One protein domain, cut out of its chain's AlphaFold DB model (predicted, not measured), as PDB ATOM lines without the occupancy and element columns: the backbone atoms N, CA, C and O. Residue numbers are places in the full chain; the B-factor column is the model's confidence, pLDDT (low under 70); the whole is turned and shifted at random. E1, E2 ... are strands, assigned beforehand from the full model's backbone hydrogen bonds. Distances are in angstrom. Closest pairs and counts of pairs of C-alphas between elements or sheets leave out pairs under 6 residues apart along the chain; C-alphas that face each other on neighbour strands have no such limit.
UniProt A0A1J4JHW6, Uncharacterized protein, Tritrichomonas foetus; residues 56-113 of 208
ATOM      1  N   SER A  56     -24.207 -31.701  29.111       79.06
ATOM      2  CA  SER A  56     -25.197 -32.033  28.081       79.06
ATOM      3  C   SER A  56     -26.032 -33.270  28.442       79.06
ATOM      4  O   SER A  56     -27.055 -33.520  27.812       79.06
ATOM      5  N   CYS A  57     -25.667 -34.013  29.495       83.19
ATOM      6  CA  CYS A  57     -26.384 -35.188  29.994       83.19
ATOM      7  C   CYS A  57     -26.948 -34.973  31.405       83.19
ATOM      8  O   CYS A  57     -26.269 -34.439  32.281       83.19
ATOM      9  N   TYR A  58     -28.173 -35.440  31.650       81.44
ATOM     10  CA  TYR A  58     -28.833 -35.352  32.953       81.44
ATOM     11  C   TYR A  58     -29.635 -36.615  33.282       81.44
ATOM     12  O   TYR A  58     -29.973 -37.422  32.415       81.44
ATOM     13  N   THR A  59     -29.932 -36.792  34.570       82.50
ATOM     14  CA  THR A  59     -30.716 -37.932  35.054       82.50
ATOM     15  C   THR A  59     -32.175 -37.541  35.225       82.50
ATOM     16  O   THR A  59     -32.485 -36.609  35.964       82.50
ATOM     17  N   LEU A  60     -33.068 -38.296  34.593       75.12
ATOM     18  CA  LEU A  60     -34.493 -38.295  34.891       75.12
ATOM     19  C   LEU A  60     -34.819 -39.450  35.826       75.12
ATOM     20  O   LEU A  60     -34.394 -40.577  35.583       75.12
ATOM     21  N   TYR A  61     -35.589 -39.159  36.865       69.88
ATOM     22  CA  TYR A  61     -36.129 -40.162  37.770       69.88
ATOM     23  C   TYR A  61     -37.617 -40.327  37.478       69.88
ATOM     24  O   TYR A  61     -38.345 -39.340  37.428       69.88
ATOM     25  N   ASP A  62     -38.034 -41.564  37.257       61.72
ATOM     26  CA  ASP A  62     -39.434 -41.961  37.161       61.72
ATOM     27  C   ASP A  62     -39.997 -42.257  38.562       61.72
ATOM     28  O   ASP A  62     -39.238 -42.550  39.496       61.72
ATOM     29  N   ASP A  63     -41.323 -42.231  38.702       48.00
ATOM     30  CA  ASP A  63     -42.045 -42.444  39.967       48.00
ATOM     31  C   ASP A  63     -41.752 -43.826  40.579       48.00
ATOM     32  O   ASP A  63     -41.801 -44.016  41.795       48.00
ATOM     33  N   ASN A  64     -41.325 -44.771  39.739       48.72
ATOM     34  CA  ASN A  64     -40.881 -46.111  40.119       48.72
ATOM     35  C   ASN A  64     -39.437 -46.167  40.666       48.72
ATOM     36  O   ASN A  64     -38.875 -47.254  40.811       48.72
ATOM     37  N   GLY A  65     -38.800 -45.018  40.927       53.03
ATOM     38  CA  GLY A  65     -37.392 -44.930  41.345       53.03
ATOM     39  C   GLY A  65     -36.401 -45.208  40.209       53.03
ATOM     40  O   GLY A  65     -35.217 -45.449  40.437       53.03
ATOM     41  N   CYS A  66     -36.896 -45.190  38.975       62.75
ATOM     42  CA  CYS A  66     -36.170 -45.577  37.781       62.75
ATOM     43  C   CYS A  66     -35.347 -44.411  37.237       62.75
ATOM     44  O   CYS A  66     -35.897 -43.353  36.958       62.75
ATOM     45  N   SER A  67     -34.035 -44.586  37.057       70.94
ATOM     46  CA  SER A  67     -33.163 -43.519  36.551       70.94
ATOM     47  C   SER A  67     -32.844 -43.700  35.063       70.94
ATOM     48  O   SER A  67     -32.218 -44.691  34.661       70.94
ATOM     49  N   LYS A  68     -33.211 -42.714  34.245       76.62
ATOM     50  CA  LYS A  68     -32.882 -42.627  32.819       76.62
ATOM     51  C   LYS A  68     -31.846 -41.529  32.594       76.62
ATOM     52  O   LYS A  68     -32.015 -40.413  33.067       76.62
ATOM     53  N   CYS A  69     -30.780 -41.852  31.871       81.50
ATOM     54  CA  CYS A  69     -29.770 -40.879  31.469       81.50
ATOM     55  C   CYS A  69     -30.173 -40.312  30.110       81.50
ATOM     56  O   CYS A  69     -30.364 -41.072  29.158       81.50
ATOM     57  N   VAL A  70     -30.393 -39.001  30.047       81.75
ATOM     58  CA  VAL A  70     -30.969 -38.322  28.884       81.75
ATOM     59  C   VAL A  70     -30.068 -37.172  28.465       81.75
ATOM     60  O   VAL A  70     -29.537 -36.449  29.305       81.75
ATOM     61  N   SER A  71     -29.910 -37.012  27.153       83.62
ATOM     62  CA  SER A  71     -29.233 -35.855  26.579       83.62
ATOM     63  C   SER A  71     -30.167 -34.654  26.520       83.62
ATOM     64  O   SER A  71     -31.342 -34.774  26.164       83.62
ATOM     65  N   ARG A  72     -29.638 -33.481  26.847       78.62
ATOM     66  CA  ARG A  72     -30.279 -32.184  26.628       78.62
ATOM     67  C   ARG A  72     -30.105 -31.714  25.185       78.62
ATOM     68  O   ARG A  72     -30.962 -31.000  24.675       78.62
ATOM     69  N   GLU A  73     -29.016 -32.115  24.540       80.25
ATOM     70  CA  GLU A  73     -28.606 -31.618  23.229       80.25
ATOM     71  C   GLU A  73     -28.817 -32.675  22.144       80.25
ATOM     72  O   GLU A  73     -28.538 -33.866  22.331       80.25
ATOM     73  N   GLN A  74     -29.311 -32.238  20.983       74.00
ATOM     74  CA  GLN A  74     -29.448 -33.107  19.818       74.00
ATOM     75  C   GLN A  74     -28.054 -33.505  19.315       74.00
ATOM     76  O   GLN A  74     -27.208 -32.652  19.072       74.00
ATOM     77  N   GLY A  75     -27.812 -34.809  19.168       75.38
ATOM     78  CA  GLY A  75     -26.529 -35.349  18.703       75.38
ATOM     79  C   GLY A  75     -25.555 -35.744  19.817       75.38
ATOM     80  O   GLY A  75     -24.680 -36.575  19.575       75.38
ATOM     81  N   VAL A  76     -25.746 -35.255  21.046       79.44
ATOM     82  CA  VAL A  76     -24.987 -35.743  22.202       79.44
ATOM     83  C   VAL A  76     -25.596 -37.049  22.698       79.44
ATOM     84  O   VAL A  76     -26.811 -37.177  22.877       79.44
ATOM     85  N   LYS A  77     -24.739 -38.049  22.895       85.00
ATOM     86  CA  LYS A  77     -25.124 -39.358  23.414       85.00
ATOM     87  C   LYS A  77     -24.647 -39.488  24.855       85.00
ATOM     88  O   LYS A  77     -23.536 -39.087  25.198       85.00
ATOM     89  N   CYS A  78     -25.509 -40.055  25.688       85.06
ATOM     90  CA  CYS A  78     -25.287 -40.170  27.119       85.06
ATOM     91  C   CYS A  78     -25.326 -41.630  27.561       85.06
ATOM     92  O   CYS A  78     -26.002 -42.475  26.962       85.06
ATOM     93  N   GLY A  79     -24.622 -41.920  28.643       84.12
ATOM     94  CA  GLY A  79     -24.609 -43.224  29.278       84.12
ATOM     95  C   GLY A  79     -24.336 -43.112  30.768       84.12
ATOM     96  O   GLY A  79     -24.108 -42.034  31.323       84.12
ATOM     97  N   TRP A  80     -24.419 -44.254  31.426       82.12
ATOM     98  CA  TRP A  80     -24.247 -44.366  32.860       82.12
ATOM     99  C   TRP A  80     -22.848 -44.834  33.203       82.12
ATOM    100  O   TRP A  80     -22.391 -45.843  32.672       82.12
ATOM    101  N   CYS A  81     -22.234 -44.162  34.171       80.38
ATOM    102  CA  CYS A  81     -21.150 -44.750  34.932       80.38
ATOM    103  C   CYS A  81     -21.721 -45.431  36.176       80.38
ATOM    104  O   CYS A  81     -22.311 -44.758  37.028       80.38
ATOM    105  N   LEU A  82     -21.598 -46.753  36.272       73.75
ATOM    106  CA  LEU A  82     -22.203 -47.525  37.363       73.75
ATOM    107  C   LEU A  82     -21.531 -47.242  38.705       73.75
ATOM    108  O   LEU A  82     -22.223 -46.884  39.658       73.75
ATOM    109  N   THR A  83     -20.201 -47.300  38.737       66.81
ATOM    110  CA  THR A  83     -19.382 -47.099  39.942       66.81
ATOM    111  C   THR A  83     -19.593 -45.729  40.574       66.81
ATOM    112  O   THR A  83     -19.742 -45.613  41.787       66.81
ATOM    113  N   LEU A  84     -19.683 -44.684  39.750       69.06
ATOM    114  CA  LEU A  84     -19.933 -43.323  40.230       69.06
ATOM    115  C   LEU A  84     -21.422 -42.986  40.356       69.06
ATOM    116  O   LEU A  84     -21.772 -41.958  40.930       69.06
ATOM    117  N   GLY A  85     -22.313 -43.805  39.794       73.44
ATOM    118  CA  GLY A  85     -23.747 -43.527  39.777       73.44
ATOM    119  C   GLY A  85     -24.134 -42.249  39.024       73.44
ATOM    120  O   GLY A  85     -25.191 -41.693  39.306       73.44
ATOM    121  N   VAL A  86     -23.313 -41.779  38.079       78.38
ATOM    122  CA  VAL A  86     -23.548 -40.530  37.332       78.38
ATOM    123  C   VAL A  86     -23.907 -40.792  35.871       78.38
ATOM    124  O   VAL A  86     -23.415 -41.731  35.246       78.38
ATOM    125  N   CYS A  87     -24.761 -39.930  35.326       81.88
ATOM    126  CA  CYS A  87     -25.060 -39.844  33.900       81.88
ATOM    127  C   CYS A  87     -24.050 -38.891  33.248       81.88
ATOM    128  O   CYS A  87     -23.894 -37.758  33.704       81.88
ATOM    129  N   THR A  88     -23.339 -39.345  32.218       85.94
ATOM    130  CA  THR A  88     -22.320 -38.541  31.527       85.94
ATOM    131  C   THR A  88     -22.321 -38.815  30.025       85.94
ATOM    132  O   THR A  88     -23.017 -39.707  29.539       85.94
ATOM    133  N   GLU A  89     -21.585 -38.000  29.282       86.88
ATOM    134  CA  GLU A  89     -21.464 -38.081  27.832       86.88
ATOM    135  C   GLU A  89     -20.566 -39.244  27.434       86.88
ATOM    136  O   GLU A  89     -19.545 -39.518  28.072       86.88
ATOM    137  N   GLY A  90     -20.926 -39.917  26.351       85.00
ATOM    138  CA  GLY A  90     -20.119 -40.999  25.820       85.00
ATOM    139  C   GLY A  90     -20.748 -41.686  24.627       85.00
ATOM    140  O   GLY A  90     -21.839 -41.354  24.164       85.00
ATOM    141  N   THR A  91     -20.036 -42.681  24.129       84.00
ATOM    142  CA  THR A  91     -20.431 -43.482  22.973       84.00
ATOM    143  C   THR A  91     -20.595 -44.942  23.377       84.00
ATOM    144  O   THR A  91     -20.410 -45.303  24.537       84.00
ATOM    145  N   ALA A  92     -20.926 -45.815  22.426       82.44
ATOM    146  CA  ALA A  92     -20.945 -47.255  22.680       82.44
ATOM    147  C   ALA A  92     -19.573 -47.804  23.126       82.44
ATOM    148  O   ALA A  92     -19.525 -48.846  23.766       82.44
ATOM    149  N   ASN A  93     -18.485 -47.082  22.836       81.19
ATOM    150  CA  ASN A  93     -17.118 -47.508  23.134       81.19
ATOM    151  C   ASN A  93     -16.622 -47.049  24.516       81.19
ATOM    152  O   ASN A  93     -15.536 -47.444  24.925       81.19
ATOM    153  N   GLY A  94     -17.376 -46.202  25.223       79.00
ATOM    154  CA  GLY A  94     -16.970 -45.679  26.527       79.00
ATOM    155  C   GLY A  94     -17.468 -44.264  26.802       79.00
ATOM    156  O   GLY A  94     -18.036 -43.597  25.930       79.00
ATOM    157  N   ALA A  95     -17.233 -43.802  28.028       82.19
ATOM    158  CA  ALA A  95     -17.461 -42.416  28.411       82.19
ATOM    159  C   ALA A  95     -16.486 -41.488  27.663       82.19
ATOM    160  O   ALA A  95     -15.298 -41.781  27.558       82.19
ATOM    161  N   ASN A  96     -16.975 -40.344  27.180       74.06
ATOM    162  CA  ASN A  96     -16.122 -39.310  26.575       74.06
ATOM    163  C   ASN A  96     -15.250 -38.610  27.628       74.06
ATOM    164  O   ASN A  96     -14.242 -37.994  27.296       74.06
ATOM    165  N   SER A  97     -15.639 -38.697  28.903       63.88
ATOM    166  CA  SER A  97     -14.852 -38.210  30.029       63.88
ATOM    167  C   SER A  97     -14.161 -39.370  30.749       63.88
ATOM    168  O   SER A  97     -14.753 -40.428  30.947       63.88
ATOM    169  N   LEU A  98     -12.925 -39.147  31.215       57.06
ATOM    170  CA  LEU A  98     -12.077 -40.095  31.970       57.06
ATOM    171  C   LEU A  98     -12.663 -40.560  33.323       57.06
ATOM    172  O   LEU A  98     -11.967 -41.149  34.142       57.06
ATOM    173  N   LYS A  99     -13.934 -40.268  33.599       57.62
ATOM    174  CA  LYS A  99     -14.580 -40.517  34.890       57.62
ATOM    175  C   LYS A  99     -15.134 -41.937  35.026       57.62
ATOM    176  O   LYS A  99     -15.604 -42.271  36.104       57.62
ATOM    177  N   CYS A 100     -15.104 -42.762  33.980       70.06
ATOM    178  CA  CYS A 100     -15.622 -44.126  34.048       70.06
ATOM    179  C   CYS A 100     -14.705 -45.129  33.355       70.06
ATOM    180  O   CYS A 100     -14.325 -44.916  32.203       70.06
ATOM    181  N   ALA A 101     -14.399 -46.234  34.034       70.81
ATOM    182  CA  ALA A 101     -13.788 -47.388  33.391       70.81
ATOM    183  C   ALA A 101     -14.762 -47.965  32.349       70.81
ATOM    184  O   ALA A 101     -15.975 -47.955  32.558       70.81
ATOM    185  N   GLY A 102     -14.244 -48.468  31.224       68.75
ATOM    186  CA  GLY A 102     -15.082 -49.015  30.147       68.75
ATOM    187  C   GLY A 102     -15.967 -50.181  30.600       68.75
ATOM    188  O   GLY A 102     -17.068 -50.352  30.091       68.75
ATOM    189  N   GLU A 103     -15.516 -50.929  31.605       71.69
ATOM    190  CA  GLU A 103     -16.233 -52.048  32.233       71.69
ATOM    191  C   GLU A 103     -17.499 -51.590  32.975       71.69
ATOM    192  O   GLU A 103     -18.517 -52.281  32.978       71.69
ATOM    193  N   ASP A 104     -17.453 -50.383  33.539       72.88
ATOM    194  CA  ASP A 104     -18.526 -49.775  34.330       72.88
ATOM    195  C   ASP A 104     -19.437 -48.873  33.488       72.88
ATOM    196  O   ASP A 104     -20.345 -48.212  34.012       72.88
ATOM    197  N   TRP A 105     -19.173 -48.802  32.181       82.50
ATOM    198  CA  TRP A 105     -19.886 -47.944  31.254       82.50
ATOM    199  C   TRP A 105     -21.094 -48.651  30.651       82.50
ATOM    200  O   TRP A 105     -20.991 -49.671  29.969       82.50
ATOM    201  N   VAL A 106     -22.265 -48.045  30.833       81.44
ATOM    202  CA  VAL A 106     -23.514 -48.541  30.261       81.44
ATOM    203  C   VAL A 106     -24.092 -47.499  29.313       81.44
ATOM    204  O   VAL A 106     -24.727 -46.522  29.719       81.44
ATOM    205  N   PHE A 107     -23.888 -47.729  28.019       79.75
ATOM    206  CA  PHE A 107     -24.348 -46.844  26.958       79.75
ATOM    207  C   PHE A 107     -25.857 -46.966  26.702       79.75
ATOM    208  O   PHE A 107     -26.345 -48.063  26.433       79.75
ATOM    209  N   ASN A 108     -26.582 -45.839  26.724       67.31
ATOM    210  CA  ASN A 108     -27.981 -45.719  26.284       67.31
ATOM    211  C   ASN A 108     -28.952 -46.792  26.835       67.31
ATOM    212  O   ASN A 108     -29.959 -47.109  26.201       67.31
ATOM    213  N   LYS A 109     -28.671 -47.365  28.011       60.38
ATOM    214  CA  LYS A 109     -29.629 -48.225  28.713       60.38
ATOM    215  C   LYS A 109     -30.275 -47.458  29.853       60.38
ATOM    216  O   LYS A 109     -29.619 -46.777  30.641       60.38
ATOM    217  N   THR A 110     -31.588 -47.598  29.956       57.19
ATOM    218  CA  THR A 110     -32.315 -47.361  31.200       57.19
ATOM    219  C   THR A 110     -31.833 -48.371  32.230       57.19
ATOM    220  O   THR A 110     -31.775 -49.562  31.933       57.19
ATOM    221  N   LYS A 111     -31.534 -47.935  33.457       55.56
ATOM    222  CA  LYS A 111     -31.134 -48.833  34.556       55.56
ATOM    223  C   LYS A 111     -32.294 -49.722  35.068       55.56
ATOM    224  O   LYS A 111     -32.248 -50.195  36.192       55.56
ATOM    225  N   CYS A 112     -33.336 -49.907  34.258       51.97
ATOM    226  CA  CYS A 112     -34.647 -50.442  34.622       51.97
ATOM    227  C   CYS A 112     -35.009 -51.740  33.909       51.97
ATOM    228  O   CYS A 112     -36.188 -52.044  33.770       51.97
ATOM    229  N   ASP A 113     -34.021 -52.511  33.466       54.28
ATOM    230  CA  ASP A 113     -34.282 -53.925  33.244       54.28
ATOM    231  C   ASP A 113     -34.202 -54.621  34.602       54.28
ATOM    232  O   ASP A 113     -33.165 -54.562  35.260       54.28
TER     233      ASP A 113
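Overview. This is residues 56 to 113 of the 208 residues of an uncharacterized protein of Tritrichomonas foetus (UniProt A0A1J4JHW6). With little regular structure, the sheet E4 E3 E5 and the hairpin E1 and E2 make a sandwich, partly face to face, strands crossed at 52 degrees. Under half of the 58 printed residues are in five named strands, E1 to E5 in order; the class is all strand, both sheets antiparallel. It is compact: radius of gyration of the C-alphas 10.5 A, spans 31 by 26 by 16 A.

Arrangement. E3, residues 78 to 81, is antiparallel to E4, residues 86 to 91, and E5, residues 105 to 107; E1, residues 57 to 61, and E2, residues 67 to 71, form a hairpin. Within hydrogen-bond range are N 79 and O 88, 2.9 A, N 80 and O 106, 2.9 A, and N 60 and O 68, 2.8 A. C-alphas 69 and 87, the closest of E2 and E4, are 5.4 A apart.

Along the chain. E4 spans 15.0 A from first to last C-alpha. C-alpha 57 is at (-26.384, -35.188, 29.994), C-alpha 107 at (-24.348, -46.844, 26.958).

Size, cuts and confidence. The printed part has no cut; the link E4 to E5 is long; 18 residues are under pLDDT 70.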